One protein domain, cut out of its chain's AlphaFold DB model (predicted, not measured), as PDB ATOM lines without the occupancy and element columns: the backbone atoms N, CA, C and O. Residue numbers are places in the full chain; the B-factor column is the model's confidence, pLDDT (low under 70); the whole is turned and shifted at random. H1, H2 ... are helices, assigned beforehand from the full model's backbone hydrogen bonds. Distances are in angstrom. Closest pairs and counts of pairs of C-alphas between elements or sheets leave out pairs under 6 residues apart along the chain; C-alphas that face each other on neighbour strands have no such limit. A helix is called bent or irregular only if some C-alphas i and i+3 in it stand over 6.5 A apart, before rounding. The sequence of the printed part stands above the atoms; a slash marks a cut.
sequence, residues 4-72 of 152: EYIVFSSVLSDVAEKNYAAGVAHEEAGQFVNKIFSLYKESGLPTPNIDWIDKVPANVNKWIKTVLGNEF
ATOM      1  N   GLU A   4      67.284 -12.467 284.531       95.50
ATOM      2  CA  GLU A   4      65.929 -12.902 284.896       95.50
ATOM      3  C   GLU A   4      64.873 -12.176 284.057       95.50
ATOM      4  O   GLU A   4      63.931 -12.792 283.567       95.50
ATOM      5  N   TYR A   5      65.057 -10.866 283.860       95.44
ATOM      6  CA  TYR A   5      64.148 -10.037 283.075       95.44
ATOM      7  C   TYR A   5      64.145 -10.445 281.602       95.44
ATOM      8  O   TYR A   5      63.077 -10.561 281.020       95.44
ATOM      9  N   ILE A   6      65.320 -10.696 281.013       94.94
ATOM     10  CA  ILE A   6      65.448 -11.094 279.600       94.94
ATOM     11  C   ILE A   6      64.759 -12.437 279.343       94.94
ATOM     12  O   ILE A   6      64.000 -12.578 278.388       94.94
ATOM     13  N   VAL A   7      65.011 -13.428 280.202       96.38
ATOM     14  CA  VAL A   7      64.366 -14.741 280.087       96.38
ATOM     15  C   VAL A   7      62.856 -14.595 280.246       96.38
ATOM     16  O   VAL A   7      62.087 -15.122 279.445       96.38
ATOM     17  N   PHE A   8      62.423 -13.865 281.275       96.75
ATOM     18  CA  PHE A   8      61.008 -13.663 281.536       96.75
ATOM     19  C   PHE A   8      60.303 -12.948 280.382       96.75
ATOM     20  O   PHE A   8      59.240 -13.395 279.962       96.75
ATOM     21  N   SER A   9      60.879 -11.863 279.859       95.62
ATOM     22  CA  SER A   9      60.274 -11.079 278.780       95.62
ATOM     23  C   SER A   9      60.181 -11.875 277.481       95.62
ATOM     24  O   SER A   9      59.171 -11.769 276.790       95.62
ATOM     25  N   SER A  10      61.165 -12.732 277.189       95.31
ATOM     26  CA  SER A  10      61.098 -13.668 276.062       95.31
ATOM     27  C   SER A  10      59.922 -14.636 276.212       95.31
ATOM     28  O   SER A  10      59.099 -14.741 275.306       95.31
ATOM     29  N   VAL A  11      59.769 -15.268 277.380       96.69
ATOM     30  CA  VAL A  11      58.643 -16.181 277.642       96.69
ATOM     31  C   VAL A  11      57.298 -15.450 277.612       96.69
ATOM     32  O   VAL A  11      56.322 -15.971 277.072       96.69
ATOM     33  N   LEU A  12      57.230 -14.246 278.182       97.00
ATOM     34  CA  LEU A  12      56.038 -13.404 278.154       97.00
ATOM     35  C   LEU A  12      55.636 -13.072 276.714       97.00
ATOM     36  O   LEU A  12      54.458 -13.193 276.385       97.00
ATOM     37  N   SER A  13      56.604 -12.701 275.870       96.12
ATOM     38  CA  SER A  13      56.379 -12.388 274.457       96.12
ATOM     39  C   SER A  13      55.837 -13.586 273.694       96.12
ATOM     40  O   SER A  13      54.808 -13.478 273.036       96.12
ATOM     41  N   ASP A  14      56.451 -14.752 273.881       95.62
ATOM     42  CA  ASP A  14      55.998 -16.005 273.286       95.62
ATOM     43  C   ASP A  14      54.550 -16.348 273.666       95.62
ATOM     44  O   ASP A  14      53.754 -16.780 272.828       95.62
ATOM     45  N   VAL A  15      54.191 -16.181 274.943       96.50
ATOM     46  CA  VAL A  15      52.827 -16.451 275.414       96.50
ATOM     47  C   VAL A  15      51.846 -15.409 274.874       96.50
ATOM     48  O   VAL A  15      50.755 -15.799 274.447       96.50
ATOM     49  N   ALA A  16      52.221 -14.127 274.868       97.25
ATOM     50  CA  ALA A  16      51.410 -13.028 274.346       97.25
ATOM     51  C   ALA A  16      51.065 -13.238 272.864       97.25
ATOM     52  O   ALA A  16      49.896 -13.203 272.479       97.25
ATOM     53  N   GLU A  17      52.066 -13.561 272.053       96.06
ATOM     54  CA  GLU A  17      51.901 -13.763 270.620       96.06
ATOM     55  C   GLU A  17      51.044 -14.998 270.323       96.06
ATOM     56  O   GLU A  17      50.004 -14.896 269.670       96.06
ATOM     57  N   LYS A  18      51.408 -16.160 270.887       95.06
ATOM     58  CA  LYS A  18      50.749 -17.444 270.586       95.06
ATOM     59  C   LYS A  18      49.308 -17.544 271.086       95.06
ATOM     60  O   LYS A  18      48.546 -18.341 270.548       95.06
ATOM     61  N   ASN A  19      48.946 -16.826 272.151       96.06
ATOM     62  CA  ASN A  19      47.630 -16.973 272.790       96.06
ATOM     63  C   ASN A  19      46.725 -15.748 272.604       96.06
ATOM     64  O   ASN A  19      45.515 -15.888 272.756       96.06
ATOM     65  N   TYR A  20      47.286 -14.577 272.285       96.25
ATOM     66  CA  TYR A  20      46.536 -13.316 272.246       96.25
ATOM     67  C   TYR A  20      46.813 -12.468 270.997       96.25
ATOM     68  O   TYR A  20      46.308 -11.352 270.915       96.25
ATOM     69  N   ALA A  21      47.595 -12.976 270.033       96.25
ATOM     70  CA  ALA A  21      48.020 -12.229 268.846       96.25
ATOM     71  C   ALA A  21      48.631 -10.863 269.214       96.25
ATOM     72  O   ALA A  21      48.394  -9.861 268.540       96.25
ATOM     73  N   ALA A  22      49.385 -10.800 270.313       96.75
ATOM     74  CA  ALA A  22      49.895  -9.550 270.856       96.75
ATOM     75  C   ALA A  22      51.422  -9.521 270.896       96.75
ATOM     76  O   ALA A  22      52.061 -10.371 271.509       96.75
ATOM     77  N   GLY A  23      51.993  -8.494 270.268       94.12
ATOM     78  CA  GLY A  23      53.418  -8.195 270.345       94.12
ATOM     79  C   GLY A  23      53.747  -7.308 271.531       94.12
ATOM     80  O   GLY A  23      53.160  -6.236 271.670       94.12
ATOM     81  N   VAL A  24      54.717  -7.724 272.344       93.44
ATOM     82  CA  VAL A  24      55.183  -6.984 273.536       93.44
ATOM     83  C   VAL A  24      56.691  -6.693 273.501       93.44
ATOM     84  O   VAL A  24      57.276  -6.322 274.514       93.44
ATOM     85  N   ALA A  25      57.334  -6.865 272.343       83.31
ATOM     86  CA  ALA A  25      58.777  -6.662 272.171       83.31
ATOM     87  C   ALA A  25      59.164  -5.224 271.763       83.31
ATOM     88  O   ALA A  25      60.340  -4.865 271.801       83.31
ATOM     89  N   HIS A  26      58.195  -4.393 271.365       84.56
ATOM     90  CA  HIS A  26      58.433  -3.003 270.970       84.56
ATOM     91  C   HIS A  26      58.704  -2.093 272.182       84.56
ATOM     92  O   HIS A  26      58.230  -2.361 273.283       84.56
ATOM     93  N   GLU A  27      59.398  -0.968 271.975       85.44
ATOM     94  CA  GLU A  27      59.772  -0.017 273.036       85.44
ATOM     95  C   GLU A  27      58.573   0.452 273.880       85.44
ATOM     96  O   GLU A  27      58.647   0.465 275.108       85.44
ATOM     97  N   GLU A  28      57.432   0.749 273.244       88.81
ATOM     98  CA  GLU A  28      56.198   1.147 273.947       88.81
ATOM     99  C   GLU A  28      55.680   0.088 274.937       88.81
ATOM    100  O   GLU A  28      55.032   0.436 275.922       88.81
ATOM    101  N   ALA A  29      55.968  -1.194 274.698       92.56
ATOM    102  CA  ALA A  29      55.564  -2.280 275.582       92.56
ATOM    103  C   ALA A  29      56.484  -2.411 276.806       92.56
ATOM    104  O   ALA A  29      56.141  -3.112 277.756       92.56
ATOM    105  N   GLY A  30      57.640  -1.737 276.832       92.75
ATOM    106  CA  GLY A  30      58.644  -1.909 277.882       92.75
ATOM    107  C   GLY A  30      58.095  -1.670 279.291       92.75
ATOM    108  O   GLY A  30      58.362  -2.454 280.200       92.75
ATOM    109  N   GLN A  31      57.268  -0.637 279.480       92.12
ATOM    110  CA  GLN A  31      56.643  -0.368 280.779       92.12
ATOM    111  C   GLN A  31      55.604  -1.432 281.167       92.12
ATOM    112  O   GLN A  31      55.584  -1.876 282.314       92.12
ATOM    113  N   PHE A  32      54.813  -1.916 280.207       95.69
ATOM    114  CA  PHE A  32      53.879  -3.026 280.419       95.69
ATOM    115  C   PHE A  32      54.611  -4.309 280.847       95.69
ATOM    116  O   PHE A  32      54.240  -4.950 281.832       95.69
ATOM    117  N   VAL A  33      55.704  -4.654 280.161       96.12
ATOM    118  CA  VAL A  33      56.534  -5.820 280.496       96.12
ATOM    119  C   VAL A  33      57.162  -5.662 281.884       96.12
ATOM    120  O   VAL A  33      57.132  -6.603 282.677       96.12
ATOM    121  N   ASN A  34      57.664  -4.471 282.225       95.00
ATOM    122  CA  ASN A  34      58.203  -4.171 283.555       95.00
ATOM    123  C   ASN A  34      57.151  -4.316 284.666       95.00
ATOM    124  O   ASN A  34      57.444  -4.895 285.718       95.00
ATOM    125  N   LYS A  35      55.924  -3.831 284.436       95.25
ATOM    126  CA  LYS A  35      54.789  -3.996 285.354       95.25
ATOM    127  C   LYS A  35      54.516  -5.478 285.614       95.25
ATOM    128  O   LYS A  35      54.475  -5.900 286.768       95.25
ATOM    129  N   ILE A  36      54.395  -6.287 284.560       96.56
ATOM    130  CA  ILE A  36      54.140  -7.727 284.697       96.56
ATOM    131  C   ILE A  36      55.314  -8.443 285.374       96.56
ATOM    132  O   ILE A  36      55.095  -9.297 286.232       96.56
ATOM    133  N   PHE A  37      56.556  -8.099 285.036       96.81
ATOM    134  CA  PHE A  37      57.726  -8.691 285.683       96.81
ATOM    135  C   PHE A  37      57.772  -8.377 287.185       96.81
ATOM    136  O   PHE A  37      58.108  -9.246 287.986       96.81
ATOM    137  N   SER A  38      57.372  -7.168 287.582       96.19
ATOM    138  CA  SER A  38      57.286  -6.789 288.998       96.19
ATOM    139  C   SER A  38      56.251  -7.644 289.736       96.19
ATOM    140  O   SER A  38      56.572  -8.242 290.760       96.19
ATOM    141  N   LEU A  39      55.059  -7.826 289.149       96.19
ATOM    142  CA  LEU A  39      54.035  -8.744 289.671       96.19
ATOM    143  C   LEU A  39      54.538 -10.193 289.747       96.19
ATOM    144  O   LEU A  39      54.223 -10.925 290.685       96.19
ATOM    145  N   TYR A  40      55.345 -10.619 288.772       97.38
ATOM    146  CA  TYR A  40      55.930 -11.953 288.767       97.38
ATOM    147  C   TYR A  40      56.875 -12.164 289.954       97.38
ATOM    148  O   TYR A  40      56.799 -13.198 290.620       97.38
ATOM    149  N   LYS A  41      57.734 -11.186 290.265       96.50
ATOM    150  CA  LYS A  41      58.675 -11.266 291.396       96.50
ATOM    151  C   LYS A  41      57.969 -11.406 292.747       96.50
ATOM    152  O   LYS A  41      58.530 -12.014 293.653       96.50
ATOM    153  N   GLU A  42      56.742 -10.908 292.862       96.62
ATOM    154  CA  GLU A  42      55.910 -11.000 294.069       96.62
ATOM    155  C   GLU A  42      55.082 -12.299 294.146       96.62
ATOM    156  O   GLU A  42      54.535 -12.627 295.196       96.62
ATOM    157  N   SER A  43      55.011 -13.079 293.062       95.38
ATOM    158  CA  SER A  43      54.149 -14.268 292.966       95.38
ATOM    159  C   SER A  43      54.653 -15.504 293.727       95.38
ATOM    160  O   SER A  43      53.910 -16.475 293.883       95.38
ATOM    161  N   GLY A  44      55.923 -15.513 294.151       94.56
ATOM    162  CA  GLY A  44      56.577 -16.681 294.759       94.56
ATOM    163  C   GLY A  44      56.850 -17.842 293.789       94.56
ATOM    164  O   GLY A  44      57.210 -18.936 294.226       94.56
ATOM    165  N   LEU A  45      56.669 -17.634 292.480       96.88
ATOM    166  CA  LEU A  45      56.982 -18.615 291.441       96.88
ATOM    167  C   LEU A  45      58.504 -18.750 291.215       96.88
ATOM    168  O   LEU A  45      59.270 -17.874 291.622       96.88
ATOM    169  N   PRO A  46      58.969 -19.842 290.571       96.88
ATOM    170  CA  PRO A  46      60.395 -20.076 290.346       96.88
ATOM    171  C   PRO A  46      61.105 -18.905 289.657       96.88
ATOM    172  O   PRO A  46      60.569 -18.303 288.731       96.88
ATOM    173  N   THR A  47      62.335 -18.593 290.055       96.06
ATOM    174  CA  THR A  47      63.111 -17.523 289.412       96.06
ATOM    175  C   THR A  47      63.353 -17.832 287.925       96.06
ATOM    176  O   THR A  47      63.739 -18.964 287.617       96.06
ATOM    177  N   PRO A  48      63.168 -16.868 286.997       96.88
ATOM    178  CA  PRO A  48      63.456 -17.078 285.582       96.88
ATOM    179  C   PRO A  48      64.942 -17.357 285.367       96.88
ATOM    180  O   PRO A  48      65.796 -16.657 285.913       96.88
ATOM    181  N   ASN A  49      65.259 -18.367 284.564       95.75
ATOM    182  CA  ASN A  49      66.631 -18.751 284.256       95.75
ATOM    183  C   ASN A  49      66.743 -19.331 282.836       95.75
ATOM    184  O   ASN A  49      65.745 -19.528 282.149       95.75
ATOM    185  N   ILE A  50      67.970 -19.602 282.388       94.31
ATOM    186  CA  ILE A  50      68.230 -20.030 281.006       94.31
ATOM    187  C   ILE A  50      67.532 -21.350 280.631       94.31
ATOM    188  O   ILE A  50      67.187 -21.532 279.468       94.31
ATOM    189  N   ASP A  51      67.238 -22.224 281.600       94.31
ATOM    190  CA  ASP A  51      66.579 -23.520 281.366       94.31
ATOM    191  C   ASP A  51      65.149 -23.351 280.820       94.31
ATOM    192  O   ASP A  51      64.574 -24.261 280.217       94.31
ATOM    193  N   TRP A  52      64.551 -22.168 281.003       95.19
ATOM    194  CA  TRP A  52      63.233 -21.849 280.457       95.19
ATOM    195  C   TRP A  52      63.217 -21.729 278.933       95.19
ATOM    196  O   TRP A  52      62.132 -21.821 278.362       95.19
ATOM    197  N   ILE A  53      64.380 -21.556 278.288       85.25
ATOM    198  CA  ILE A  53      64.501 -21.598 276.822       85.25
ATOM    199  C   ILE A  53      64.012 -22.950 276.297       85.25
ATOM    200  O   ILE A  53      63.266 -22.996 275.321       85.25
ATOM    201  N   ASP A  54      64.380 -24.037 276.976       88.12
ATOM    202  CA  ASP A  54      63.949 -25.379 276.596       88.12
ATOM    203  C   ASP A  54      62.543 -25.674 277.114       88.12
ATOM    204  O   ASP A  54      61.698 -26.229 276.404       88.12
ATOM    205  N   LYS A  55      62.279 -25.341 278.387       93.81
ATOM    206  CA  LYS A  55      61.001 -25.667 279.019       93.81
ATOM    207  C   LYS A  55      60.634 -24.737 280.166       93.81
ATOM    208  O   LYS A  55      61.100 -24.872 281.297       93.81
ATOM    209  N   VAL A  56      59.649 -23.886 279.907       95.94
ATOM    210  CA  VAL A  56      58.994 -23.068 280.934       95.94
ATOM    211  C   VAL A  56      58.199 -23.959 281.906       95.94
ATOM    212  O   VAL A  56      57.420 -24.812 281.459       95.94
ATOM    213  N   PRO A  57      58.314 -23.761 283.235       96.62
ATOM    214  CA  PRO A  57      57.483 -24.460 284.211       96.62
ATOM    215  C   PRO A  57      55.980 -24.258 283.957       96.62
ATOM    216  O   PRO A  57      55.515 -23.152 283.677       96.62
ATOM    217  N   ALA A  58      55.185 -25.323 284.089       96.38
ATOM    218  CA  ALA A  58      53.762 -25.290 283.736       96.38
ATOM    219  C   ALA A  58      52.945 -24.283 284.571       96.38
ATOM    220  O   ALA A  58      52.042 -23.628 284.053       96.38
ATOM    221  N   ASN A  59      53.274 -24.134 285.858       96.56
ATOM    222  CA  ASN A  59      52.659 -23.149 286.749       96.56
ATOM    223  C   ASN A  59      52.999 -21.706 286.346       96.56
ATOM    224  O   ASN A  59      52.120 -20.851 286.405       96.56
ATOM    225  N   VAL A  60      54.226 -21.452 285.880       97.38
ATOM    226  CA  VAL A  60      54.642 -20.146 285.343       97.38
ATOM    227  C   VAL A  60      53.864 -19.826 284.073       97.38
ATOM    228  O   VAL A  60      53.254 -18.767 283.981       97.38
ATOM    229  N   ASN A  61      53.797 -20.764 283.124       96.31
ATOM    230  CA  ASN A  61      53.040 -20.568 281.887       96.31
ATOM    231  C   ASN A  61      51.553 -20.275 282.172       96.31
ATOM    232  O   ASN A  61      50.985 -19.322 281.637       96.31
ATOM    233  N   LYS A  62      50.938 -21.038 283.086       97.31
ATOM    234  CA  LYS A  62      49.555 -20.808 283.529       97.31
ATOM    235  C   LYS A  62      49.373 -19.432 284.173       97.31
ATOM    236  O   LYS A  62      48.362 -18.776 283.920       97.31
ATOM    237  N   TRP A  63      50.328 -18.998 284.994       97.94
ATOM    238  CA  TRP A  63      50.294 -17.682 285.625       97.94
ATOM    239  C   TRP A  63      50.346 -16.570 284.577       97.94
ATOM    240  O   TRP A  63      49.480 -15.702 284.587       97.94
ATOM    241  N   ILE A  64      51.264 -16.656 283.608       97.75
ATOM    242  CA  ILE A  64      51.381 -15.660 282.533       97.75
ATOM    243  C   ILE A  64      50.075 -15.571 281.738       97.75
ATOM    244  O   ILE A  64      49.555 -14.479 281.536       97.75
ATOM    245  N   LYS A  65      49.492 -16.712 281.345       97.44
ATOM    246  CA  LYS A  65      48.190 -16.736 280.656       97.44
ATOM    247  C   LYS A  65      47.072 -16.112 281.490       97.44
ATOM    248  O   LYS A  65      46.205 -15.433 280.955       97.44
ATOM    249  N   THR A  66      47.083 -16.332 282.801       96.69
ATOM    250  CA  THR A  66      46.091 -15.722 283.697       96.69
ATOM    251  C   THR A  66      46.230 -14.204 283.716       96.69
ATOM    252  O   THR A  66      45.229 -13.509 283.593       96.69
ATOM    253  N   VAL A  67      47.461 -13.700 283.832       96.12
ATOM    254  CA  VAL A  67      47.736 -12.258 283.839       96.12
ATOM    255  C   VAL A  67      47.354 -11.627 282.504       96.12
ATOM    256  O   VAL A  67      46.622 -10.650 282.488       96.12
ATOM    257  N   LEU A  68      47.773 -12.217 281.382       96.69
ATOM    258  CA  LEU A  68      47.506 -11.668 280.050       96.69
ATOM    259  C   LEU A  68      46.053 -11.816 279.588       96.69
ATOM    260  O   LEU A  68      45.621 -11.079 278.705       96.69
ATOM    261  N   GLY A  69      45.291 -12.745 280.173       93.81
ATOM    262  CA  GLY A  69      43.933 -13.082 279.742       93.81
ATOM    263  C   GLY A  69      42.946 -11.913 279.714       93.81
ATOM    264  O   GLY A  69      41.949 -11.999 279.003       93.81
ATOM    265  N   ASN A  70      43.235 -10.829 280.439       90.44
ATOM    266  CA  ASN A  70      42.392  -9.636 280.509       90.44
ATOM    267  C   ASN A  70      43.075  -8.364 279.982       90.44
ATOM    268  O   ASN A  70      42.530  -7.286 280.169       90.44
ATOM    269  N   GLU A  71      44.253  -8.462 279.365       95.75
ATOM    270  CA  GLU A  71      45.038  -7.277 278.982       95.75
ATOM    271  C   GLU A  71      44.837  -6.902 277.503       95.75
ATOM    272  O   GLU A  71      44.855  -5.725 277.148       95.75
ATOM    273  N   PHE A  72      44.613  -7.885 276.623       96.94
ATOM    274  CA  PHE A  72      44.501  -7.660 275.179       96.94
ATOM    275  C   PHE A  72      43.052  -7.752 274.703       96.94
ATOM    276  O   PHE A  72      42.464  -8.832 274.625       96.94
TER     277      PHE A  72
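This is residues 4 to 72 of the 152 residues of an uncharacterized protein of Kosakonia oryziphila (UniProt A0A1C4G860). One long helix, H1, lies in the middle of a small rounded helical domain, and the three other helices pack round it: H2 crosses its first half, H4 crosses its second half, and the very short H3 packs on its first half, on a side away from H2. The centres of H1, H2 and H4 make a triangle. The printed part has 69 residues with four named helices, in the order H1, H2, H3, H4, and no named strand; the class is all helix. It is compact, with a radius of gyration of the C-alphas of 11.0 A and spans of 26 by 20 by 20 A.

Start with H1, residues 4 to 20, the hub, which touches three other helices. Go on to H2, residues 27 to 42, whose residues 33 to 37 alone touch residues 5 to 12 of H1. Their closest C-alphas, those of Ser 9 and Val 33, are 6.7 A apart, and the lines are about perpendicular at 71 degrees, only just past steep. Next comes H3, residues 50 to 53, which touches residues 7 to 11 of H1; the closest C-alphas, Val 7 and Ile 50, are 6.6 A apart. H2 and H3 are apart. Last, look at H4, residues 58 to 68, which touches residues 12 to 19 of H1 at a steep tilt of 67 degrees, the same way, with the C-alphas of Leu 12 and Ile 64 closest at 6.8 A. H3 and H4 are apart. H2 and H4 are close but not clearly touching: their closest C-alphas, Ile 36 and Val 67, are 7.9 A apart, at a steep tilt of 52 degrees, opposite ways. In H1 and H4 every O i to N i+4 pair is within hydrogen-bond range, in H2 10 of 12 are, and H3 is too short for such a pair but has its one O i to N i+3 pair within range.

Find C-alpha 4 at (65.929, -12.902, 284.896); from there H1 runs 23.2 A to C-alpha 20. H2 begins at C-alpha 27, at (59.772, -0.017, 273.036), and runs 24.0 A to C-alpha 42. It is irregular, with C-alphas 28 and 31 7.0 A apart. H3, from Ile 50 to Ile 53, is a short helix of four residues. H4 runs 15.4 A from Ala 58 to Leu 68, where its last C-alpha is at (47.506, -11.668, 280.050).

The two C-alphas farthest apart, those of Glu 28 and Ala 58, are 28.3 A apart. The printed part has no cut. The link from H3 to H4 is tight, those from H1 to H2 and from H2 to H3 are short, and no link is long. In the B-factor column the mean pLDDT of the printed part of this predicted model is 94.9, and no printed residue is under 70.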